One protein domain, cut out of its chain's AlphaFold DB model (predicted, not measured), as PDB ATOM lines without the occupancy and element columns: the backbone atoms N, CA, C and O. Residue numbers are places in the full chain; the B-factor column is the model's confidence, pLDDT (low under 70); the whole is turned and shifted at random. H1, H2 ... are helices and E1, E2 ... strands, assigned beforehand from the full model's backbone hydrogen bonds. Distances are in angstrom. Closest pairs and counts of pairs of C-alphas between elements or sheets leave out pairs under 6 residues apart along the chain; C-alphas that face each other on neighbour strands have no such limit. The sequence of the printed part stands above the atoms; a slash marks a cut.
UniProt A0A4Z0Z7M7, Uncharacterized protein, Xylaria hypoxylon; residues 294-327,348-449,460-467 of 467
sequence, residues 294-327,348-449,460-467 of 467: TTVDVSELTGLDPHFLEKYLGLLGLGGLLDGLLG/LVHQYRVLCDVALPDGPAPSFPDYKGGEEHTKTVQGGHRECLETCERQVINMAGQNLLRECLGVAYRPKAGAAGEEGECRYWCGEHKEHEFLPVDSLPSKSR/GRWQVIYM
ATOM      1  N   THR A 294     -33.880  32.785 -40.127       91.12
ATOM      2  CA  THR A 294     -33.981  34.207 -40.467       91.12
ATOM      3  C   THR A 294     -34.013  34.369 -41.983       91.12
ATOM      4  O   THR A 294     -33.643  33.454 -42.716       91.12
ATOM      5  N   THR A 295     -34.491  35.507 -42.475       90.31
ATOM      6  CA  THR A 295     -34.638  35.762 -43.912       90.31
ATOM      7  C   THR A 295     -34.112  37.135 -44.297       90.31
ATOM      8  O   THR A 295     -34.274  38.112 -43.556       90.31
ATOM      9  N   VAL A 296     -33.541  37.235 -45.493       91.62
ATOM     10  CA  VAL A 296     -33.144  38.505 -46.110       91.62
ATOM     11  C   VAL A 296     -33.833  38.631 -47.455       91.62
ATOM     12  O   VAL A 296     -33.729  37.744 -48.294       91.62
ATOM     13  N   ASP A 297     -34.544  39.740 -47.644       90.75
ATOM     14  CA  ASP A 297     -35.030  40.154 -48.954       90.75
ATOM     15  C   ASP A 297     -33.873  40.846 -49.686       90.75
ATOM     16  O   ASP A 297     -33.498  41.978 -49.373       90.75
ATOM     17  N   VAL A 298     -33.264  40.120 -50.621       89.69
ATOM     18  CA  VAL A 298     -32.118  40.568 -51.417       89.69
ATOM     19  C   VAL A 298     -32.517  41.729 -52.329       89.69
ATOM     20  O   VAL A 298     -31.707  42.621 -52.590       89.69
ATOM     21  N   SER A 299     -33.783  41.769 -52.756       84.75
ATOM     22  CA  SER A 299     -34.326  42.828 -53.611       84.75
ATOM     23  C   SER A 299     -34.454  44.175 -52.884       84.75
ATOM     24  O   SER A 299     -34.513  45.218 -53.537       84.75
ATOM     25  N   GLU A 300     -34.486  44.173 -51.548       88.25
ATOM     26  CA  GLU A 300     -34.604  45.377 -50.709       88.25
ATOM     27  C   GLU A 300     -33.256  45.863 -50.148       88.25
ATOM     28  O   GLU A 300     -33.201  46.866 -49.428       88.25
ATOM     29  N   LEU A 301     -32.149  45.193 -50.486       90.75
ATOM     30  CA  LEU A 301     -30.820  45.593 -50.031       90.75
ATOM     31  C   LEU A 301     -30.446  46.983 -50.556       90.75
ATOM     32  O   LEU A 301     -30.315  47.231 -51.755       90.75
ATOM     33  N   THR A 302     -30.212  47.899 -49.622       89.88
ATOM     34  CA  THR A 302     -29.773  49.259 -49.937       89.88
ATOM     35  C   THR A 302     -28.277  49.309 -50.264       89.88
ATOM     36  O   THR A 302     -27.492  48.456 -49.843       89.88
ATOM     37  N   GLY A 303     -27.865  50.329 -51.025       87.75
ATOM     38  CA  GLY A 303     -26.455  50.559 -51.365       87.75
ATOM     39  C   GLY A 303     -25.881  49.623 -52.435       87.75
ATOM     40  O   GLY A 303     -24.670  49.623 -52.639       87.75
ATOM     41  N   LEU A 304     -26.727  48.842 -53.111       89.25
ATOM     42  CA  LEU A 304     -26.352  48.041 -54.274       89.25
ATOM     43  C   LEU A 304     -26.415  48.857 -55.564       89.25
ATOM     44  O   LEU A 304     -27.306  49.689 -55.741       89.25
ATOM     45  N   ASP A 305     -25.498  48.570 -56.488       90.75
ATOM     46  CA  ASP A 305     -25.644  48.994 -57.879       90.75
ATOM     47  C   ASP A 305     -26.757  48.151 -58.535       90.75
ATOM     48  O   ASP A 305     -26.630  46.919 -58.575       90.75
ATOM     49  N   PRO A 306     -27.839  48.765 -59.058       89.31
ATOM     50  CA  PRO A 306     -28.927  48.034 -59.707       89.31
ATOM     51  C   PRO A 306     -28.451  47.118 -60.840       89.31
ATOM     52  O   PRO A 306     -28.967  46.012 -60.984       89.31
ATOM     53  N   HIS A 307     -27.416  47.518 -61.589       89.75
ATOM     54  CA  HIS A 307     -26.854  46.697 -62.662       89.75
ATOM     55  C   HIS A 307     -26.208  45.419 -62.103       89.75
ATOM     56  O   HIS A 307     -26.238  44.361 -62.740       89.75
ATOM     57  N   PHE A 308     -25.574  45.483 -60.932       93.25
ATOM     58  CA  PHE A 308     -24.948  44.302 -60.334       93.25
ATOM     59  C   PHE A 308     -25.999  43.330 -59.811       93.25
ATOM     60  O   PHE A 308     -25.836  42.125 -59.994       93.25
ATOM     61  N   LEU A 309     -27.099  43.844 -59.257       89.69
ATOM     62  CA  LEU A 309     -28.246  43.030 -58.863       89.69
ATOM     63  C   LEU A 309     -28.897  42.346 -60.075       89.69
ATOM     64  O   LEU A 309     -29.080  41.133 -60.057       89.69
ATOM     65  N   GLU A 310     -29.167  43.075 -61.160       87.88
ATOM     66  CA  GLU A 310     -29.701  42.488 -62.402       87.88
ATOM     67  C   GLU A 310     -28.779  41.399 -62.961       87.88
ATOM     68  O   GLU A 310     -29.228  40.326 -63.364       87.88
ATOM     69  N   LYS A 311     -27.466  41.641 -62.937       89.94
ATOM     70  CA  LYS A 311     -26.470  40.668 -63.387       89.94
ATOM     71  C   LYS A 311     -26.414  39.438 -62.488       89.94
ATOM     72  O   LYS A 311     -26.294  38.330 -63.001       89.94
ATOM     73  N   TYR A 312     -26.517  39.620 -61.176       89.44
ATOM     74  CA  TYR A 312     -26.613  38.529 -60.212       89.44
ATOM     75  C   TYR A 312     -27.843  37.657 -60.488       89.44
ATOM     76  O   TYR A 312     -27.702  36.451 -60.688       89.44
ATOM     77  N   LEU A 313     -29.020  38.273 -60.637       88.81
ATOM     78  CA  LEU A 313     -30.257  37.580 -61.010       88.81
ATOM     79  C   LEU A 313     -30.131  36.876 -62.368       88.81
ATOM     80  O   LEU A 313     -30.575  35.740 -62.529       88.81
ATOM     81  N   GLY A 314     -29.494  37.516 -63.350       85.31
ATOM     82  CA  GLY A 314     -29.214  36.925 -64.658       85.31
ATOM     83  C   GLY A 314     -28.314  35.692 -64.576       85.31
ATOM     84  O   GLY A 314     -28.602  34.682 -65.218       85.31
ATOM     85  N   LEU A 315     -27.260  35.740 -63.758       85.75
ATOM     86  CA  LEU A 315     -26.349  34.612 -63.536       85.75
ATOM     87  C   LEU A 315     -27.022  33.451 -62.791       85.75
ATOM     88  O   LEU A 315     -26.731  32.299 -63.108       85.75
ATOM     89  N   LEU A 316     -27.952  33.737 -61.876       84.25
ATOM     90  CA  LEU A 316     -28.821  32.734 -61.245       84.25
ATOM     91  C   LEU A 316     -29.841  32.113 -62.219       84.25
ATOM     92  O   LEU A 316     -30.567  31.194 -61.854       84.25
ATOM     93  N   GLY A 317     -29.930  32.611 -63.458       81.31
ATOM     94  CA  GLY A 317     -30.940  32.190 -64.429       81.31
ATOM     95  C   GLY A 317     -32.333  32.777 -64.174       81.31
ATOM     96  O   GLY A 317     -33.270  32.444 -64.896       81.31
ATOM     97  N   LEU A 318     -32.471  33.677 -63.196       73.50
ATOM     98  CA  LEU A 318     -33.726  34.344 -62.835       73.50
ATOM     99  C   LEU A 318     -33.984  35.601 -63.679       73.50
ATOM    100  O   LEU A 318     -35.132  35.944 -63.947       73.50
ATOM    101  N   GLY A 319     -32.930  36.249 -64.186       59.78
ATOM    102  CA  GLY A 319     -33.062  37.455 -65.015       59.78
ATOM    103  C   GLY A 319     -33.808  37.223 -66.337       59.78
ATOM    104  O   GLY A 319     -34.477  38.119 -66.836       59.78
ATOM    105  N   GLY A 320     -33.760  36.002 -66.887       51.91
ATOM    106  CA  GLY A 320     -34.496  35.639 -68.105       51.91
ATOM    107  C   GLY A 320     -35.962  35.260 -67.871       51.91
ATOM    108  O   GLY A 320     -36.750  35.293 -68.816       51.91
ATOM    109  N   LEU A 321     -36.345  34.911 -66.639       50.94
ATOM    110  CA  LEU A 321     -37.740  34.628 -66.294       50.94
ATOM    111  C   LEU A 321     -38.548  35.934 -66.232       50.94
ATOM    112  O   LEU A 321     -39.652  35.997 -66.776       50.94
ATOM    113  N   LEU A 322     -37.937  36.977 -65.661       52.28
ATOM    114  CA  LEU A 322     -38.518  38.311 -65.497       52.28
ATOM    115  C   LEU A 322     -38.789  39.014 -66.839       52.28
ATOM    116  O   LEU A 322     -39.871  39.565 -67.026       52.28
ATOM    117  N   ASP A 323     -37.863  38.931 -67.801       50.91
ATOM    118  CA  ASP A 323     -38.034  39.573 -69.116       50.91
ATOM    119  C   ASP A 323     -38.623  38.640 -70.191       50.91
ATOM    120  O   ASP A 323     -39.330  39.080 -71.103       50.91
ATOM    121  N   GLY A 324     -38.348  37.337 -70.115       47.12
ATOM    122  CA  GLY A 324     -38.623  36.398 -71.205       47.12
ATOM    123  C   GLY A 324     -39.987  35.717 -71.141       47.12
ATOM    124  O   GLY A 324     -40.607  35.513 -72.188       47.12
ATOM    125  N   LEU A 325     -40.480  35.368 -69.946       48.75
ATOM    126  CA  LEU A 325     -41.671  34.516 -69.837       48.75
ATOM    127  C   LEU A 325     -42.985  35.302 -69.976       48.75
ATOM    128  O   LEU A 325     -43.938  34.794 -70.568       48.75
ATOM    129  N   LEU A 326     -43.028  36.557 -69.512       50.25
ATOM    130  CA  LEU A 326     -44.175  37.457 -69.722       50.25
ATOM    131  C   LEU A 326     -43.967  38.450 -70.875       50.25
ATOM    132  O   LEU A 326     -44.930  38.785 -71.568       50.25
ATOM    133  N   GLY A 327     -42.730  38.893 -71.127       47.62
ATOM    134  CA  GLY A 327     -42.442  39.892 -72.157       47.62
ATOM    135  C   GLY A 327     -42.664  39.379 -73.581       47.62
ATOM    136  O   GLY A 327     -43.226  40.096 -74.408       47.62
ATOM    137  N   LEU A 348     -36.682  38.404 -54.156       85.25
ATOM    138  CA  LEU A 348     -35.703  37.348 -53.949       85.25
ATOM    139  C   LEU A 348     -35.427  37.262 -52.450       85.25
ATOM    140  O   LEU A 348     -34.689  38.075 -51.899       85.25
ATOM    141  N   VAL A 349     -36.046  36.287 -51.787       89.38
ATOM    142  CA  VAL A 349     -35.871  36.071 -50.350       89.38
ATOM    143  C   VAL A 349     -34.952  34.881 -50.121       89.38
ATOM    144  O   VAL A 349     -35.291  33.752 -50.475       89.38
ATOM    145  N   HIS A 350     -33.812  35.124 -49.483       89.94
ATOM    146  CA  HIS A 350     -32.941  34.068 -48.981       89.94
ATOM    147  C   HIS A 350     -33.325  33.719 -47.544       89.94
ATOM    148  O   HIS A 350     -33.537  34.601 -46.704       89.94
ATOM    149  N   GLN A 351     -33.429  32.422 -47.260       90.62
ATOM    150  CA  GLN A 351     -33.698  31.892 -45.930       90.62
ATOM    151  C   GLN A 351     -32.432  31.253 -45.370       90.62
ATOM    152  O   GLN A 351     -31.773  30.470 -46.043       90.62
ATOM    153  N   TYR A 352     -32.143  31.562 -44.114       90.06
ATOM    154  CA  TYR A 352     -30.978  31.099 -43.385       90.06
ATOM    155  C   TYR A 352     -31.400  30.420 -42.088       90.06
ATOM    156  O   TYR A 352     -32.381  30.810 -41.455       90.06
ATOM    157  N   ARG A 353     -30.629  29.434 -41.652       90.25
ATOM    158  CA  ARG A 353     -30.680  28.817 -40.327       90.25
ATOM    159  C   ARG A 353     -29.849  29.615 -39.338       90.25
ATOM    160  O   ARG A 353     -28.831  30.192 -39.705       90.25
ATOM    161  N   VAL A 354     -30.253  29.605 -38.074       89.44
ATOM    162  CA  VAL A 354     -29.585  30.325 -36.986       89.44
ATOM    163  C   VAL A 354     -29.095  29.344 -35.924       89.44
ATOM    164  O   VAL A 354     -29.842  28.493 -35.440       89.44
ATOM    165  N   LEU A 355     -27.834  29.492 -35.523       88.06
ATOM    166  CA  LEU A 355     -27.212  28.802 -34.399       88.06
ATOM    167  C   LEU A 355     -26.528  29.815 -33.484       88.06
ATOM    168  O   LEU A 355     -25.613  30.529 -33.884       88.06
ATOM    169  N   CYS A 356     -26.947  29.854 -32.226       88.38
ATOM    170  CA  CYS A 356     -26.383  30.754 -31.228       88.38
ATOM    171  C   CYS A 356     -25.462  30.030 -30.250       88.38
ATOM    172  O   CYS A 356     -25.446  28.803 -30.161       88.38
ATOM    173  N   ASP A 357     -24.693  30.812 -29.494       85.19
ATOM    174  CA  ASP A 357     -23.740  30.311 -28.504       85.19
ATOM    175  C   ASP A 357     -22.628  29.418 -29.085       85.19
ATOM    176  O   ASP A 357     -22.091  28.538 -28.401       85.19
ATOM    177  N   VAL A 358     -22.248  29.663 -30.342       83.69
ATOM    178  CA  VAL A 358     -21.227  28.876 -31.035       83.69
ATOM    179  C   VAL A 358     -19.832  29.341 -30.620       83.69
ATOM    180  O   VAL A 358     -19.521  30.535 -30.590       83.69
ATOM    181  N   ALA A 359     -18.973  28.376 -30.294       79.69
ATOM    182  CA  ALA A 359     -17.560  28.620 -30.040       79.69
ATOM    183  C   ALA A 359     -16.788  28.515 -31.361       79.69
ATOM    184  O   ALA A 359     -16.278  27.449 -31.706       79.69
ATOM    185  N   LEU A 360     -16.726  29.622 -32.103       77.81
ATOM    186  CA  LEU A 360     -15.893  29.726 -33.298       77.81
ATOM    187  C   LEU A 360     -14.443  30.038 -32.882       77.81
ATOM    188  O   LEU A 360     -14.249  30.904 -32.022       77.81
ATOM    189  N   PRO A 361     -13.427  29.352 -33.437       72.75
ATOM    190  CA  PRO A 361     -12.035  29.646 -33.122       72.75
ATOM    191  C   PRO A 361     -11.669  31.081 -33.533       72.75
ATOM    192  O   PRO A 361     -12.050  31.554 -34.608       72.75
ATOM    193  N   ASP A 362     -10.930  31.775 -32.667       68.88
ATOM    194  CA  ASP A 362     -10.358  33.081 -32.987       68.88
ATOM    195  C   ASP A 362      -9.231  32.917 -34.023       68.88
ATOM    196  O   ASP A 362      -8.455  31.959 -33.970       68.88
ATOM    197  N   GLY A 363      -9.117  33.868 -34.949       61.88
ATOM    198  CA  GLY A 363      -8.056  33.909 -35.957       61.88
ATOM    199  C   GLY A 363      -8.587  34.161 -37.369       61.88
ATOM    200  O   GLY A 363      -9.779  33.976 -37.602       61.88
ATOM    201  N   PRO A 364      -7.722  34.569 -38.316       55.56
ATOM    202  CA  PRO A 364      -8.105  34.949 -39.682       55.56
ATOM    203  C   PRO A 364      -8.632  33.796 -40.558       55.56
ATOM    204  O   PRO A 364      -8.872  34.013 -41.738       55.56
ATOM    205  N   ALA A 365      -8.804  32.594 -40.001       53.62
ATOM    206  CA  ALA A 365      -9.574  31.507 -40.594       53.62
ATOM    207  C   ALA A 365      -9.876  30.439 -39.527       53.62
ATOM    208  O   ALA A 365      -8.925  29.941 -38.913       53.62
ATOM    209  N   PRO A 366     -11.114  29.944 -39.340       50.94
ATOM    210  CA  PRO A 366     -11.268  28.517 -39.255       50.94
ATOM    211  C   PRO A 366     -11.044  28.055 -40.698       50.94
ATOM    212  O   PRO A 366     -11.931  28.135 -41.546       50.94
ATOM    213  N   SER A 367      -9.863  27.517 -40.996       51.59
ATOM    214  CA  SER A 367      -9.919  26.406 -41.938       51.59
ATOM    215  C   SER A 367     -10.812  25.411 -41.215       51.59
ATOM    216  O   SER A 367     -10.370  24.796 -40.252       51.59
ATOM    217  N   PHE A 368     -12.108  25.382 -41.537       58.19
ATOM    218  CA  PHE A 368     -12.918  24.211 -41.279       58.19
ATOM    219  C   PHE A 368     -12.098  23.116 -41.954       58.19
ATOM    220  O   PHE A 368     -11.981  23.146 -43.183       58.19
ATOM    221  N   PRO A 369     -11.352  22.303 -41.182       46.72
ATOM    222  CA  PRO A 369     -10.452  21.350 -41.794       46.72
ATOM    223  C   PRO A 369     -11.361  20.473 -42.651       46.72
ATOM    224  O   PRO A 369     -12.400  20.033 -42.171       46.72
ATOM    225  N   ASP A 370     -11.032  20.358 -43.937       54.25
ATOM    226  CA  ASP A 370     -11.809  19.668 -44.977       54.25
ATOM    227  C   ASP A 370     -12.885  20.484 -45.727       54.25
ATOM    228  O   ASP A 370     -13.410  19.996 -46.726       54.25
ATOM    229  N   TYR A 371     -13.158  21.740 -45.357       60.34
ATOM    230  CA  TYR A 371     -14.013  22.630 -46.151       60.34
ATOM    231  C   TYR A 371     -13.167  23.502 -47.079       60.34
ATOM    232  O   TYR A 371     -12.385  24.344 -46.630       60.34
ATOM    233  N   LYS A 372     -13.330  23.317 -48.388       60.25
ATOM    234  CA  LYS A 372     -12.708  24.181 -49.401       60.25
ATOM    235  C   LYS A 372     -13.577  25.381 -49.777       60.25
ATOM    236  O   LYS A 372     -13.122  26.229 -50.537       60.25
ATOM    237  N   GLY A 373     -14.782  25.461 -49.219       56.91
ATOM    238  CA  GLY A 373     -15.896  25.971 -49.995       56.91
ATOM    239  C   GLY A 373     -16.284  27.421 -49.886       56.91
ATOM    240  O   GLY A 373     -17.384  27.798 -50.272       56.91
ATOM    241  N   GLY A 374     -15.422  28.265 -49.337       71.06
ATOM    242  CA  GLY A 374     -15.736  29.681 -49.288       71.06
ATOM    243  C   GLY A 374     -14.552  30.544 -48.927       71.06
ATOM    244  O   GLY A 374     -13.712  30.176 -48.105       71.06
ATOM    245  N   GLU A 375     -14.515  31.721 -49.535       81.06
ATOM    246  CA  GLU A 375     -13.617  32.790 -49.126       81.06
ATOM    247  C   GLU A 375     -14.181  33.440 -47.863       81.06
ATOM    248  O   GLU A 375     -15.327  33.897 -47.846       81.06
ATOM    249  N   GLU A 376     -13.389  33.431 -46.791       85.50
ATOM    250  CA  GLU A 376     -13.745  34.092 -45.544       85.50
ATOM    251  C   GLU A 376     -13.345  35.563 -45.576       85.50
ATOM    252  O   GLU A 376     -12.222  35.927 -45.933       85.50
ATOM    253  N   HIS A 377     -14.253  36.399 -45.098       88.06
ATOM    254  CA  HIS A 377     -14.028  37.816 -44.905       88.06
ATOM    255  C   HIS A 377     -14.424  38.230 -43.488       88.06
ATOM    256  O   HIS A 377     -15.389  37.716 -42.922       88.06
ATOM    257  N   THR A 378     -13.715  39.217 -42.940       90.06
ATOM    258  CA  THR A 378     -13.980  39.769 -41.605       90.06
ATOM    259  C   THR A 378     -14.172  41.277 -41.687       90.06
ATOM    260  O   THR A 378     -13.397  41.975 -42.345       90.06
ATOM    261  N   LYS A 379     -15.189  41.799 -40.999       92.19
ATOM    262  CA  LYS A 379     -15.513  43.229 -40.939       92.19
ATOM    263  C   LYS A 379     -16.141  43.585 -39.589       92.19
ATOM    264  O   LYS A 379     -16.815  42.768 -38.977       92.19
ATOM    265  N   THR A 380     -15.970  44.817 -39.125       92.94
ATOM    266  CA  THR A 380     -16.788  45.363 -38.031       92.94
ATOM    267  C   THR A 380     -18.061  45.982 -38.609       92.94
ATOM    268  O   THR A 380     -17.990  46.719 -39.593       92.94
ATOM    269  N   VAL A 381     -19.211  45.685 -38.005       93.56
ATOM    270  CA  VAL A 381     -20.539  46.205 -38.391       93.56
ATOM    271  C   VAL A 381     -21.182  46.933 -37.209       93.56
ATOM    272  O   VAL A 381     -20.767  46.696 -36.074       93.56
ATOM    273  N   GLN A 382     -22.154  47.817 -37.453       91.81
ATOM    274  CA  GLN A 382     -22.829  48.633 -36.426       91.81
ATOM    275  C   GLN A 382     -24.303  48.258 -36.175       91.81
ATOM    276  O   GLN A 382     -24.832  48.604 -35.123       91.81
ATOM    277  N   GLY A 383     -24.946  47.559 -37.107       89.12
ATOM    278  CA  GLY A 383     -26.347  47.126 -37.109       89.12
ATOM    279  C   GLY A 383     -26.501  45.621 -36.897       89.12
ATOM    280  O   GLY A 383     -27.314  44.960 -37.549       89.12
ATOM    281  N   GLY A 384     -25.645  45.056 -36.048       91.00
ATOM    282  CA  GLY A 384     -25.844  43.715 -35.530       91.00
ATOM    283  C   GLY A 384     -25.648  42.584 -36.537       91.00
ATOM    284  O   GLY A 384     -24.956  42.688 -37.554       91.00
ATOM    285  N   HIS A 385     -26.287  41.459 -36.223       89.88
ATOM    286  CA  HIS A 385     -26.270  40.257 -37.051       89.88
ATOM    287  C   HIS A 385     -26.917  40.494 -38.423       89.88
ATOM    288  O   HIS A 385     -26.487  39.895 -39.409       89.88
ATOM    289  N   ARG A 386     -27.927  41.376 -38.506       91.94
ATOM    290  CA  ARG A 386     -28.604  41.662 -39.769       91.94
ATOM    291  C   ARG A 386     -27.688  42.420 -40.717       91.94
ATOM    292  O   ARG A 386     -27.521  41.972 -41.845       91.94
ATOM    293  N   GLU A 387     -27.019  43.483 -40.264       93.69
ATOM    294  CA  GLU A 387     -26.043  44.173 -41.119       93.69
ATOM    295  C   GLU A 387     -24.897  43.236 -41.534       93.69
ATOM    296  O   GLU A 387     -24.399  43.322 -42.660       93.69
ATOM    297  N   CYS A 388     -24.493  42.312 -40.657       94.75
ATOM    298  CA  CYS A 388     -23.499  41.294 -40.986       94.75
ATOM    299  C   CYS A 388     -23.952  40.406 -42.158       94.75
ATOM    300  O   CYS A 388     -23.224  40.269 -43.143       94.75
ATOM    301  N   LEU A 389     -25.179  39.881 -42.098       94.31
ATOM    302  CA  LEU A 389     -25.763  39.059 -43.158       94.31
ATOM    303  C   LEU A 389     -25.946  39.837 -44.465       94.31
ATOM    304  O   LEU A 389     -25.505  39.396 -45.523       94.31
ATOM    305  N   GLU A 390     -26.497  41.046 -44.392       95.31
ATOM    306  CA  GLU A 390     -26.643  41.908 -45.566       95.31
ATOM    307  C   GLU A 390     -25.288  42.290 -46.184       95.31
ATOM    308  O   GLU A 390     -25.185  42.500 -47.389       95.31
ATOM    309  N   THR A 391     -24.223  42.391 -45.383       95.56
ATOM    310  CA  THR A 391     -22.868  42.652 -45.892       95.56
ATOM    311  C   THR A 391     -22.356  41.490 -46.733       95.56
ATOM    312  O   THR A 391     -21.753  41.727 -47.780       95.56
ATOM    313  N   CYS A 392     -22.634  40.258 -46.313       95.31
ATOM    314  CA  CYS A 392     -22.307  39.061 -47.077       95.31
ATOM    315  C   CYS A 392     -23.075  39.014 -48.409       95.31
ATOM    316  O   CYS A 392     -22.464  38.839 -49.464       95.31
ATOM    317  N   GLU A 393     -24.381  39.290 -48.384       95.62
ATOM    318  CA  GLU A 393     -25.217  39.361 -49.593       95.62
ATOM    319  C   GLU A 393     -24.748  40.454 -50.560       95.62
ATOM    320  O   GLU A 393     -24.544  40.224 -51.753       95.62
ATOM    321  N   ARG A 394     -24.476  41.657 -50.038       95.69
ATOM    322  CA  ARG A 394     -23.940  42.755 -50.851       95.69
ATOM    323  C   ARG A 394     -22.614  42.381 -51.499       95.69
ATOM    324  O   ARG A 394     -22.375  42.738 -52.652       95.69
ATOM    325  N   GLN A 395     -21.753  41.666 -50.781       94.75
ATOM    326  CA  GLN A 395     -20.464  41.250 -51.310       94.75
ATOM    327  C   GLN A 395     -20.627  40.310 -52.514       94.75
ATOM    328  O   GLN A 395     -19.963  40.522 -53.531       94.75
ATOM    329  N   VAL A 396     -21.509  39.310 -52.441       93.69
ATOM    330  CA  VAL A 396     -21.693  38.364 -53.556       93.69
ATOM    331  C   VAL A 396     -22.363  39.002 -54.769       93.69
ATOM    332  O   VAL A 396     -21.957  38.737 -55.902       93.69
ATOM    333  N   ILE A 397     -23.285  39.940 -54.554       94.19
ATOM    334  CA  ILE A 397     -23.896  40.721 -55.641       94.19
ATOM    335  C   ILE A 397     -22.850  41.620 -56.313       94.19
ATOM    336  O   ILE A 397     -22.778  41.694 -57.538       94.19
ATOM    337  N   ASN A 398     -21.963  42.249 -55.539       94.06
ATOM    338  CA  ASN A 398     -20.865  43.038 -56.102       94.06
ATOM    339  C   ASN A 398     -19.893  42.177 -56.930       94.06
ATOM    340  O   ASN A 398     -19.411  42.623 -57.975       94.06
ATOM    341  N   MET A 399     -19.637  40.932 -56.513       92.75
ATOM    342  CA  MET A 399     -18.848  39.973 -57.299       92.75
ATOM    343  C   MET A 399     -19.549  39.570 -58.605       92.75
ATOM    344  O   MET A 399     -18.882  39.406 -59.633       92.75
ATOM    345  N   ALA A 400     -20.883  39.521 -58.625       91.00
ATOM    346  CA  ALA A 400     -21.642  39.317 -59.856       91.00
ATOM    347  C   ALA A 400     -21.376  40.425 -60.883       91.00
ATOM    348  O   ALA A 400     -21.279  40.141 -62.079       91.00
ATOM    349  N   GLY A 401     -21.123  41.662 -60.432       89.56
ATOM    350  CA  GLY A 401     -20.614  42.761 -61.261       89.56
ATOM    351  C   GLY A 401     -19.387  42.374 -62.100       89.56
ATOM    352  O   GLY A 401     -19.263  42.780 -63.258       89.56
ATOM    353  N   GLN A 402     -18.548  41.467 -61.595       92.06
ATOM    354  CA  GLN A 402     -17.355  40.930 -62.261       92.06
ATOM    355  C   GLN A 402     -17.610  39.636 -63.065       92.06
ATOM    356  O   GLN A 402     -16.670  39.040 -63.580       92.06
ATOM    357  N   ASN A 403     -18.873  39.234 -63.257       88.94
ATOM    358  CA  ASN A 403     -19.299  37.945 -63.834       88.94
ATOM    359  C   ASN A 403     -18.957  36.721 -62.967       88.94
ATOM    360  O   ASN A 403     -18.866  35.611 -63.490       88.94
ATOM    361  N   LEU A 404     -18.763  36.905 -61.662       89.19
ATOM    362  CA  LEU A 404     -18.517  35.806 -60.736       89.19
ATOM    363  C   LEU A 404     -19.806  35.512 -59.972       89.19
ATOM    364  O   LEU A 404     -20.249  36.328 -59.168       89.19
ATOM    365  N   LEU A 405     -20.415  34.356 -60.243       89.69
ATOM    366  CA  LEU A 405     -21.585  33.903 -59.496       89.69
ATOM    367  C   LEU A 405     -21.130  33.237 -58.197       89.69
ATOM    368  O   LEU A 405     -20.627  32.111 -58.211       89.69
ATOM    369  N   ARG A 406     -21.323  33.946 -57.088       90.62
ATOM    370  CA  ARG A 406     -21.100  33.444 -55.733       90.62
ATOM    371  C   ARG A 406     -22.350  33.600 -54.885       90.62
ATOM    372  O   ARG A 406     -23.221  34.398 -55.217       90.62
ATOM    373  N   GLU A 407     -22.411  32.863 -53.790       90.38
ATOM    374  CA  GLU A 407     -23.505  32.921 -52.824       90.38
ATOM    375  C   GLU A 407     -22.987  33.164 -51.416       90.38
ATOM    376  O   GLU A 407     -21.861  32.784 -51.072       90.38
ATOM    377  N   CYS A 408     -23.803  33.845 -50.614       92.31
ATOM    378  CA  CYS A 408     -23.521  34.035 -49.206       92.31
ATOM    379  C   CYS A 408     -23.828  32.733 -48.463       92.31
ATOM    380  O   CYS A 408     -24.980  32.424 -48.191       92.31
ATOM    381  N   LEU A 409     -22.802  31.959 -48.117       89.56
ATOM    382  CA  LEU A 409     -22.990  30.659 -47.461       89.56
ATOM    383  C   LEU A 409     -23.419  30.813 -46.001       89.56
ATOM    384  O   LEU A 409     -24.040  29.926 -45.415       89.56
ATOM    385  N   GLY A 410     -23.051  31.942 -45.402       90.75
ATOM    386  CA  GLY A 410     -23.419  32.297 -44.048       90.75
ATOM    387  C   GLY A 410     -22.507  33.348 -43.443       90.75
ATOM    388  O   GLY A 410     -21.512  33.780 -44.031       90.75
ATOM    389  N   VAL A 411     -22.856  33.743 -42.225       92.44
ATOM    390  CA  VAL A 411     -22.150  34.714 -41.407       92.44
ATOM    391  C   VAL A 411     -22.021  34.235 -39.969       92.44
ATOM    392  O   VAL A 411     -22.825  33.454 -39.474       92.44
ATOM    393  N   ALA A 412     -21.012  34.729 -39.270       91.75
ATOM    394  CA  ALA A 412     -20.885  34.642 -37.833       91.75
ATOM    395  C   ALA A 412     -20.772  36.063 -37.284       91.75
ATOM    396  O   ALA A 412     -19.869  36.813 -37.651       91.75
ATOM    397  N   TYR A 413     -21.682  36.428 -36.392       92.50
ATOM    398  CA  TYR A 413     -21.701  37.720 -35.726       92.50
ATOM    399  C   TYR A 413     -21.393  37.564 -34.239       92.50
ATOM    400  O   TYR A 413     -21.917  36.673 -33.563       92.50
ATOM    401  N   ARG A 414     -20.546  38.448 -33.718       90.75
ATOM    402  CA  ARG A 414     -20.210  38.534 -32.301       90.75
ATOM    403  C   ARG A 414     -20.329  39.985 -31.840       90.75
ATOM    404  O   ARG A 414     -19.546  40.817 -32.299       90.75
ATOM    405  N   PRO A 415     -21.252  40.308 -30.917       89.19
ATOM    406  CA  PRO A 415     -21.359  41.661 -30.393       89.19
ATOM    407  C   PRO A 415     -20.086  42.034 -29.633       89.19
ATOM    408  O   PRO A 415     -19.501  41.216 -28.911       89.19
ATOM    409  N   LYS A 416     -19.643  43.278 -29.796       88.81
ATOM    410  CA  LYS A 416     -18.443  43.787 -29.136       88.81
ATOM    411  C   LYS A 416     -18.774  44.156 -27.692       88.81
ATOM    412  O   LYS A 416     -19.667  44.957 -27.425       88.81
ATOM    413  N   ALA A 417     -18.037  43.577 -26.746       83.12
ATOM    414  CA  ALA A 417     -18.237  43.857 -25.329       83.12
ATOM    415  C   ALA A 417     -18.029  45.354 -25.034       83.12
ATOM    416  O   ALA A 417     -16.995  45.927 -25.375       83.12
ATOM    417  N   GLY A 418     -19.023  45.981 -24.399       79.38
ATOM    418  CA  GLY A 418     -18.964  47.389 -23.998       79.38
ATOM    419  C   GLY A 418     -19.172  48.409 -25.122       79.38
ATOM    420  O   GLY A 418     -19.003  49.601 -24.869       79.38
ATOM    421  N   ALA A 419     -19.535  47.985 -26.336       78.19
ATOM    422  CA  ALA A 419     -19.935  48.922 -27.380       78.19
ATOM    423  C   ALA A 419     -21.342  49.484 -27.111       78.19
ATOM    424  O   ALA A 419     -22.228  48.784 -26.621       78.19
ATOM    425  N   ALA A 420     -21.542  50.765 -27.419       68.12
ATOM    426  CA  ALA A 420     -22.859  51.385 -27.386       68.12
ATOM    427  C   ALA A 420     -23.579  51.078 -28.709       68.12
ATOM    428  O   ALA A 420     -23.207  51.622 -29.745       68.12
ATOM    429  N   GLY A 421     -24.589  50.206 -28.676       78.38
ATOM    430  CA  GLY A 421     -25.368  49.798 -29.853       78.38
ATOM    431  C   GLY A 421     -25.081  48.363 -30.299       78.38
ATOM    432  O   GLY A 421     -24.592  47.551 -29.516       78.38
ATOM    433  N   GLU A 422     -25.389  48.050 -31.558       85.75
ATOM    434  CA  GLU A 422     -25.222  46.707 -32.137       85.75
ATOM    435  C   GLU A 422     -23.867  46.524 -32.844       85.75
ATOM    436  O   GLU A 422     -23.720  45.707 -33.760       85.75
ATOM    437  N   GLU A 423     -22.848  47.275 -32.416       92.06
ATOM    438  CA  GLU A 423     -21.501  47.131 -32.959       92.06
ATOM    439  C   GLU A 423     -20.935  45.747 -32.627       92.06
ATOM    440  O   GLU A 423     -20.942  45.293 -31.478       92.06
ATOM    441  N   GLY A 424     -20.406  45.073 -33.640       91.88
ATOM    442  CA  GLY A 424     -19.845  43.746 -33.470       91.88
ATOM    443  C   GLY A 424     -18.880  43.347 -34.567       91.88
ATOM    444  O   GLY A 424     -18.723  44.006 -35.595       91.88
ATOM    445  N   GLU A 425     -18.205  42.240 -34.309       92.31
ATOM    446  CA  GLU A 425     -17.366  41.562 -35.275       92.31
ATOM    447  C   GLU A 425     -18.238  40.662 -36.149       92.31
ATOM    448  O   GLU A 425     -19.021  39.853 -35.651       92.31
ATOM    449  N   CYS A 426     -18.099  40.822 -37.456       92.62
ATOM    450  CA  CYS A 426     -18.784  40.055 -38.475       92.62
ATOM    451  C   CYS A 426     -17.752  39.262 -39.271       92.62
ATOM    452  O   CYS A 426     -16.789  39.827 -39.793       92.62
ATOM    453  N   ARG A 427     -17.974  37.960 -39.383       91.44
ATOM    454  CA  ARG A 427     -17.259  37.063 -40.290       91.44
ATOM    455  C   ARG A 427     -18.269  36.510 -41.272       91.44
ATOM    456  O   ARG A 427     -19.395  36.234 -40.873       91.44
ATOM    457  N   TYR A 428     -17.906  36.367 -42.530       91.31
ATOM    458  CA  TYR A 428     -18.825  35.855 -43.536       91.31
ATOM    459  C   TYR A 428     -18.096  35.071 -44.612       91.31
ATOM    460  O   TYR A 428     -16.911  35.300 -44.859       91.31
ATOM    461  N   TRP A 429     -18.817  34.140 -45.234       90.00
ATOM    462  CA  TRP A 429     -18.268  33.215 -46.215       90.00
ATOM    463  C   TRP A 429     -19.028  33.316 -47.529       90.00
ATOM    464  O   TRP A 429     -20.256  33.205 -47.563       90.00
ATOM    465  N   CYS A 430     -18.280  33.501 -48.612       89.31
ATOM    466  CA  CYS A 430     -18.813  33.544 -49.966       89.31
ATOM    467  C   CYS A 430     -18.273  32.354 -50.767       89.31
ATOM    468  O   CYS A 430     -17.056  32.221 -50.907       89.31
ATOM    469  N   GLY A 431     -19.159  31.516 -51.303       87.19
ATOM    470  CA  GLY A 431     -18.803  30.291 -52.034       87.19
ATOM    471  C   GLY A 431     -19.265  30.312 -53.482       87.19
ATOM    472  O   GLY A 431     -20.067  31.164 -53.873       87.19
ATOM    473  N   GLU A 432     -18.748  29.395 -54.298       83.75
ATOM    474  CA  GLU A 432     -19.263  29.197 -55.653       83.75
ATOM    475  C   GLU A 432     -20.620  28.485 -55.611       83.75
ATOM    476  O   GLU A 432     -20.762  27.429 -55.003       83.75
ATOM    477  N   HIS A 433     -21.607  29.012 -56.341       74.94
ATOM    478  CA  HIS A 433     -22.952  28.419 -56.412       74.94
ATOM    479  C   HIS A 433     -22.940  26.939 -56.854       74.94
ATOM    480  O   HIS A 433     -23.757  26.129 -56.427       74.94
ATOM    481  N   LYS A 434     -21.990  26.565 -57.723       71.31
ATOM    482  CA  LYS A 434     -21.911  25.224 -58.328       71.31
ATOM    483  C   LYS A 434     -21.381  24.151 -57.392       71.31
ATOM    484  O   LYS A 434     -21.615  22.972 -57.652       71.31
ATOM    485  N   GLU A 435     -20.631  24.535 -56.366       65.88
ATOM    486  CA  GLU A 435     -20.014  23.565 -55.465       65.88
ATOM    487  C   GLU A 435     -21.026  23.070 -54.414       65.88
ATOM    488  O   GLU A 435     -20.790  22.040 -53.789       65.88
ATOM    489  N   HIS A 436     -22.206  23.713 -54.307       58.50
ATOM    490  CA  HIS A 436     -23.251  23.404 -53.314       58.50
ATOM    491  C   HIS A 436     -22.663  23.221 -51.910       58.50
ATOM    492  O   HIS A 436     -23.056  22.335 -51.146       58.50
ATOM    493  N   GLU A 437     -21.654  24.026 -51.601       62.31
ATOM    494  CA  GLU A 437     -20.924  23.909 -50.360       62.31
ATOM    495  C   GLU A 437     -21.689  24.658 -49.280       62.31
ATOM    496  O   GLU A 437     -21.862  25.874 -49.315       62.31
ATOM    497  N   PHE A 438     -22.189  23.891 -48.320       67.00
ATOM    498  CA  PHE A 438     -22.792  24.421 -47.112       67.00
ATOM    499  C   PHE A 438     -21.718  24.509 -46.045       67.00
ATOM    500  O   PHE A 438     -20.956  23.556 -45.854       67.00
ATOM    501  N   LEU A 439     -21.695  25.615 -45.299       67.50
ATOM    502  CA  LEU A 439     -20.839  25.708 -44.124       67.50
ATOM    503  C   LEU A 439     -21.103  24.483 -43.235       67.50
ATOM    504  O   LEU A 439     -22.265  24.200 -42.932       67.50
ATOM    505  N   PRO A 440     -20.071  23.740 -42.797       69.25
ATOM    506  CA  PRO A 440     -20.259  22.537 -41.996       69.25
ATOM    507  C   PRO A 440     -20.555  22.934 -40.545       69.25
ATOM    508  O   PRO A 440     -19.825  22.581 -39.619       69.25
ATOM    509  N   VAL A 441     -21.615  23.713 -40.330       68.31
ATOM    510  CA  VAL A 441     -21.945  24.320 -39.037       68.31
ATOM    511  C   VAL A 441     -22.293  23.250 -38.002       68.31
ATOM    512  O   VAL A 441     -21.966  23.413 -36.830       68.31
ATOM    513  N   ASP A 442     -22.814  22.099 -38.438       69.62
ATOM    514  CA  ASP A 442     -23.051  20.922 -37.590       69.62
ATOM    515  C   ASP A 442     -21.763  20.338 -36.980       69.62
ATOM    516  O   ASP A 442     -21.808  19.652 -35.957       69.62
ATOM    517  N   SER A 443     -20.600  20.610 -37.583       68.00
ATOM    518  CA  SER A 443     -19.300  20.204 -37.034       68.00
ATOM    519  C   SER A 443     -18.782  21.160 -35.958       68.00
ATOM    520  O   SER A 443     -17.848  20.821 -35.221       68.00
ATOM    521  N   LEU A 444     -19.378  22.354 -35.839       67.81
ATOM    522  CA  LEU A 444     -18.939  23.334 -34.861       67.81
ATOM    523  C   LEU A 444     -19.345  22.903 -33.452       67.81
ATOM    524  O   LEU A 444     -20.484  22.502 -33.202       67.81
ATOM    525  N   PRO A 445     -18.434  23.026 -32.475       63.09
ATOM    526  CA  PRO A 445     -18.748  22.683 -31.105       63.09
ATOM    527  C   PRO A 445     -19.794  23.657 -30.543       63.09
ATOM    528  O   PRO A 445     -19.469  24.769 -30.117       63.09
ATOM    529  N   SER A 446     -21.047  23.208 -30.442       60.03
ATOM    530  CA  SER A 446     -22.106  23.880 -29.683       60.03
ATOM    531  C   SER A 446     -21.854  23.692 -28.180       60.03
ATOM    532  O   SER A 446     -22.531  22.927 -27.485       60.03
ATOM    533  N   LYS A 447     -20.803  24.313 -27.635       55.91
ATOM    534  CA  LYS A 447     -20.520  24.241 -26.193       55.91
ATOM    535  C   LYS A 447     -21.471  25.159 -25.415       55.91
ATOM    536  O   LYS A 447     -21.052  26.122 -24.779       55.91
ATOM    537  N   SER A 448     -22.749  24.782 -25.355       47.16
ATOM    538  CA  SER A 448     -23.669  25.253 -24.308       47.16
ATOM    539  C   SER A 448     -23.329  24.653 -22.928       47.16
ATOM    540  O   SER A 448     -23.865  25.078 -21.905       47.16
ATOM    541  N   ARG A 449     -22.397  23.691 -22.865       44.88
ATOM    542  CA  ARG A 449     -22.097  22.908 -21.661       44.88
ATOM    543  C   ARG A 449     -21.315  23.700 -20.605       44.88
ATOM    544  O   ARG A 449     -20.097  23.828 -20.669       44.88
ATOM    545  N   GLY A 460     -16.195  35.411 -26.340       64.94
ATOM    546  CA  GLY A 460     -17.396  36.031 -26.878       64.94
ATOM    547  C   GLY A 460     -18.093  35.068 -27.831       64.94
ATOM    548  O   GLY A 460     -17.481  34.526 -28.752       64.94
ATOM    549  N   ARG A 461     -19.351  34.780 -27.517       80.75
ATOM    550  CA  ARG A 461     -20.131  33.750 -28.186       80.75
ATOM    551  C   ARG A 461     -20.602  34.256 -29.543       80.75
ATOM    552  O   ARG A 461     -21.047  35.397 -29.642       80.75
ATOM    553  N   TRP A 462     -20.508  33.403 -30.555       86.06
ATOM    554  CA  TRP A 462     -20.912  33.735 -31.915       86.06
ATOM    555  C   TRP A 462     -22.368  33.343 -32.172       86.06
ATOM    556  O   TRP A 462     -22.850  32.316 -31.683       86.06
ATOM    557  N   GLN A 463     -23.042  34.168 -32.963       88.50
ATOM    558  CA  GLN A 463     -24.302  33.870 -33.633       88.50
ATOM    559  C   GLN A 463     -23.959  33.506 -35.076       88.50
ATOM    560  O   GLN A 463     -23.498  34.362 -35.826       88.50
ATOM    561  N   VAL A 464     -24.113  32.240 -35.445       84.44
ATOM    562  CA  VAL A 464     -23.845  31.737 -36.794       84.44
ATOM    563  C   VAL A 464     -25.161  31.629 -37.550       84.44
ATOM    564  O   VAL A 464     -26.108  31.016 -37.067       84.44
ATOM    565  N   ILE A 465     -25.216  32.228 -38.730       81.81
ATOM    566  CA  ILE A 465     -26.368  32.244 -39.623       81.81
ATOM    567  C   ILE A 465     -25.907  31.653 -40.956       81.81
ATOM    568  O   ILE A 465     -24.902  32.114 -41.478       81.81
ATOM    569  N   TYR A 466     -26.563  30.632 -41.496       85.12
ATOM    570  CA  TYR A 466     -26.060  29.882 -42.661       85.12
ATOM    571  C   TYR A 466     -27.199  29.345 -43.526       85.12
ATOM    572  O   TYR A 466     -28.302  29.179 -43.011       85.12
ATOM    573  N   MET A 467     -26.960  29.131 -44.824       81.75
ATOM    574  CA  MET A 467     -27.987  28.613 -45.747       81.75
ATOM    575  C   MET A 467     -28.335  27.145 -45.480       81.75
ATOM    576  O   MET A 467     -27.409  26.357 -45.177       81.75
TER     577      MET A 467
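What this domain is: This is residues 294 to 327, 348 to 449 and 460 to 467 of the 467 residues of an uncharacterized protein of Xylaria hypoxylon (UniProt A0A4Z0Z7M7). A twisted sheet of six strands curls round one long helix, H3, which packs on one face of it. H1 packs on one end of H3, and H2 leads on from H1, away from the sheet. The printed part has 144 residues, with three named helices and six named strands in the order E1 H1 H2 E2 E3 H3 E4 E5 E6; the sheet runs E1 E2 E6 E4 E5 E3, all antiparallel, and the class is mixed, helices and strands. The whole is compact, with a radius of gyration of the C-alphas of 16.0 A, and its outline is only just elongated, spanning 56 by 37 by 23 A.

Where its parts are: E1, residues 294 to 297, begins with C-alpha 294 at (-33.981, 34.207, -40.467). H1 is residues 306 to 315, 14.2 A long, and H2 is residues 319 to 324. After a cut, E2, residues 349 to 358, measures 25.3 A. E3 is residues 375 to 381, 18.5 A. H3, residues 384 to 400, runs 25.1 A from C-alpha 384 at (-25.844, 43.715, -35.530). E4, residues 406 to 415, measures 26.6 A, and E5, residues 424 to 432, 26.5 A. E6, residues 462 to 466, ends with C-alpha 466 at (-26.060, 29.882, -42.661).

How they stand to each other: The edge strands are E1 and E3. E2 has staggered pairing: residues 349 to 352 pair with E1, where N 296 and O 350 are 2.9 A apart, and residues 353 to 358 pair with E6, where N 355 and O 464 are 2.8 A apart. Between E6 and E4, N 411 and O 465 are 2.7 A apart. E4 and E5 form a hairpin, with N 412 and O 427 2.7 A apart; between E5 and E3, N 379 and O 426 are 2.8 A apart. H3 is on the sheet, in two layers, a helix on one face; its closest C-alphas to E4 are those of His 385 and Tyr 413, 5.4 A. E3, H3 and E4 form a split strand-helix-strand unit, two strands running the same way with E5 between them, and its crossover is right-handed. H1 is not on the sheet; it touches residues 397 to 400 of H3, closest at the C-alphas of Tyr 312 and Ala 400, 5.0 A, about perpendicular at 72 degrees, only just. H1 and H2 touch only at the corner, closest at the C-alphas of Leu 313 and Gly 319, 4.9 A. Every O i to N i+4 pair is within hydrogen-bond range in H1 and H3; H2 has 1 of 2.

The domain as a whole: The C-alphas farthest apart are those of Gly 327 and Arg 449, 57.0 A. Residues 328 to 347 and 450 to 459 are not printed, with C-alpha gaps of 19.6 A and 14.9 A. The link E2 to E3 is long. The mean pLDDT of the printed part is 80.3; 38 residues are under 70, among them residues 319 to 327, 362 to 373 and 435 to 449.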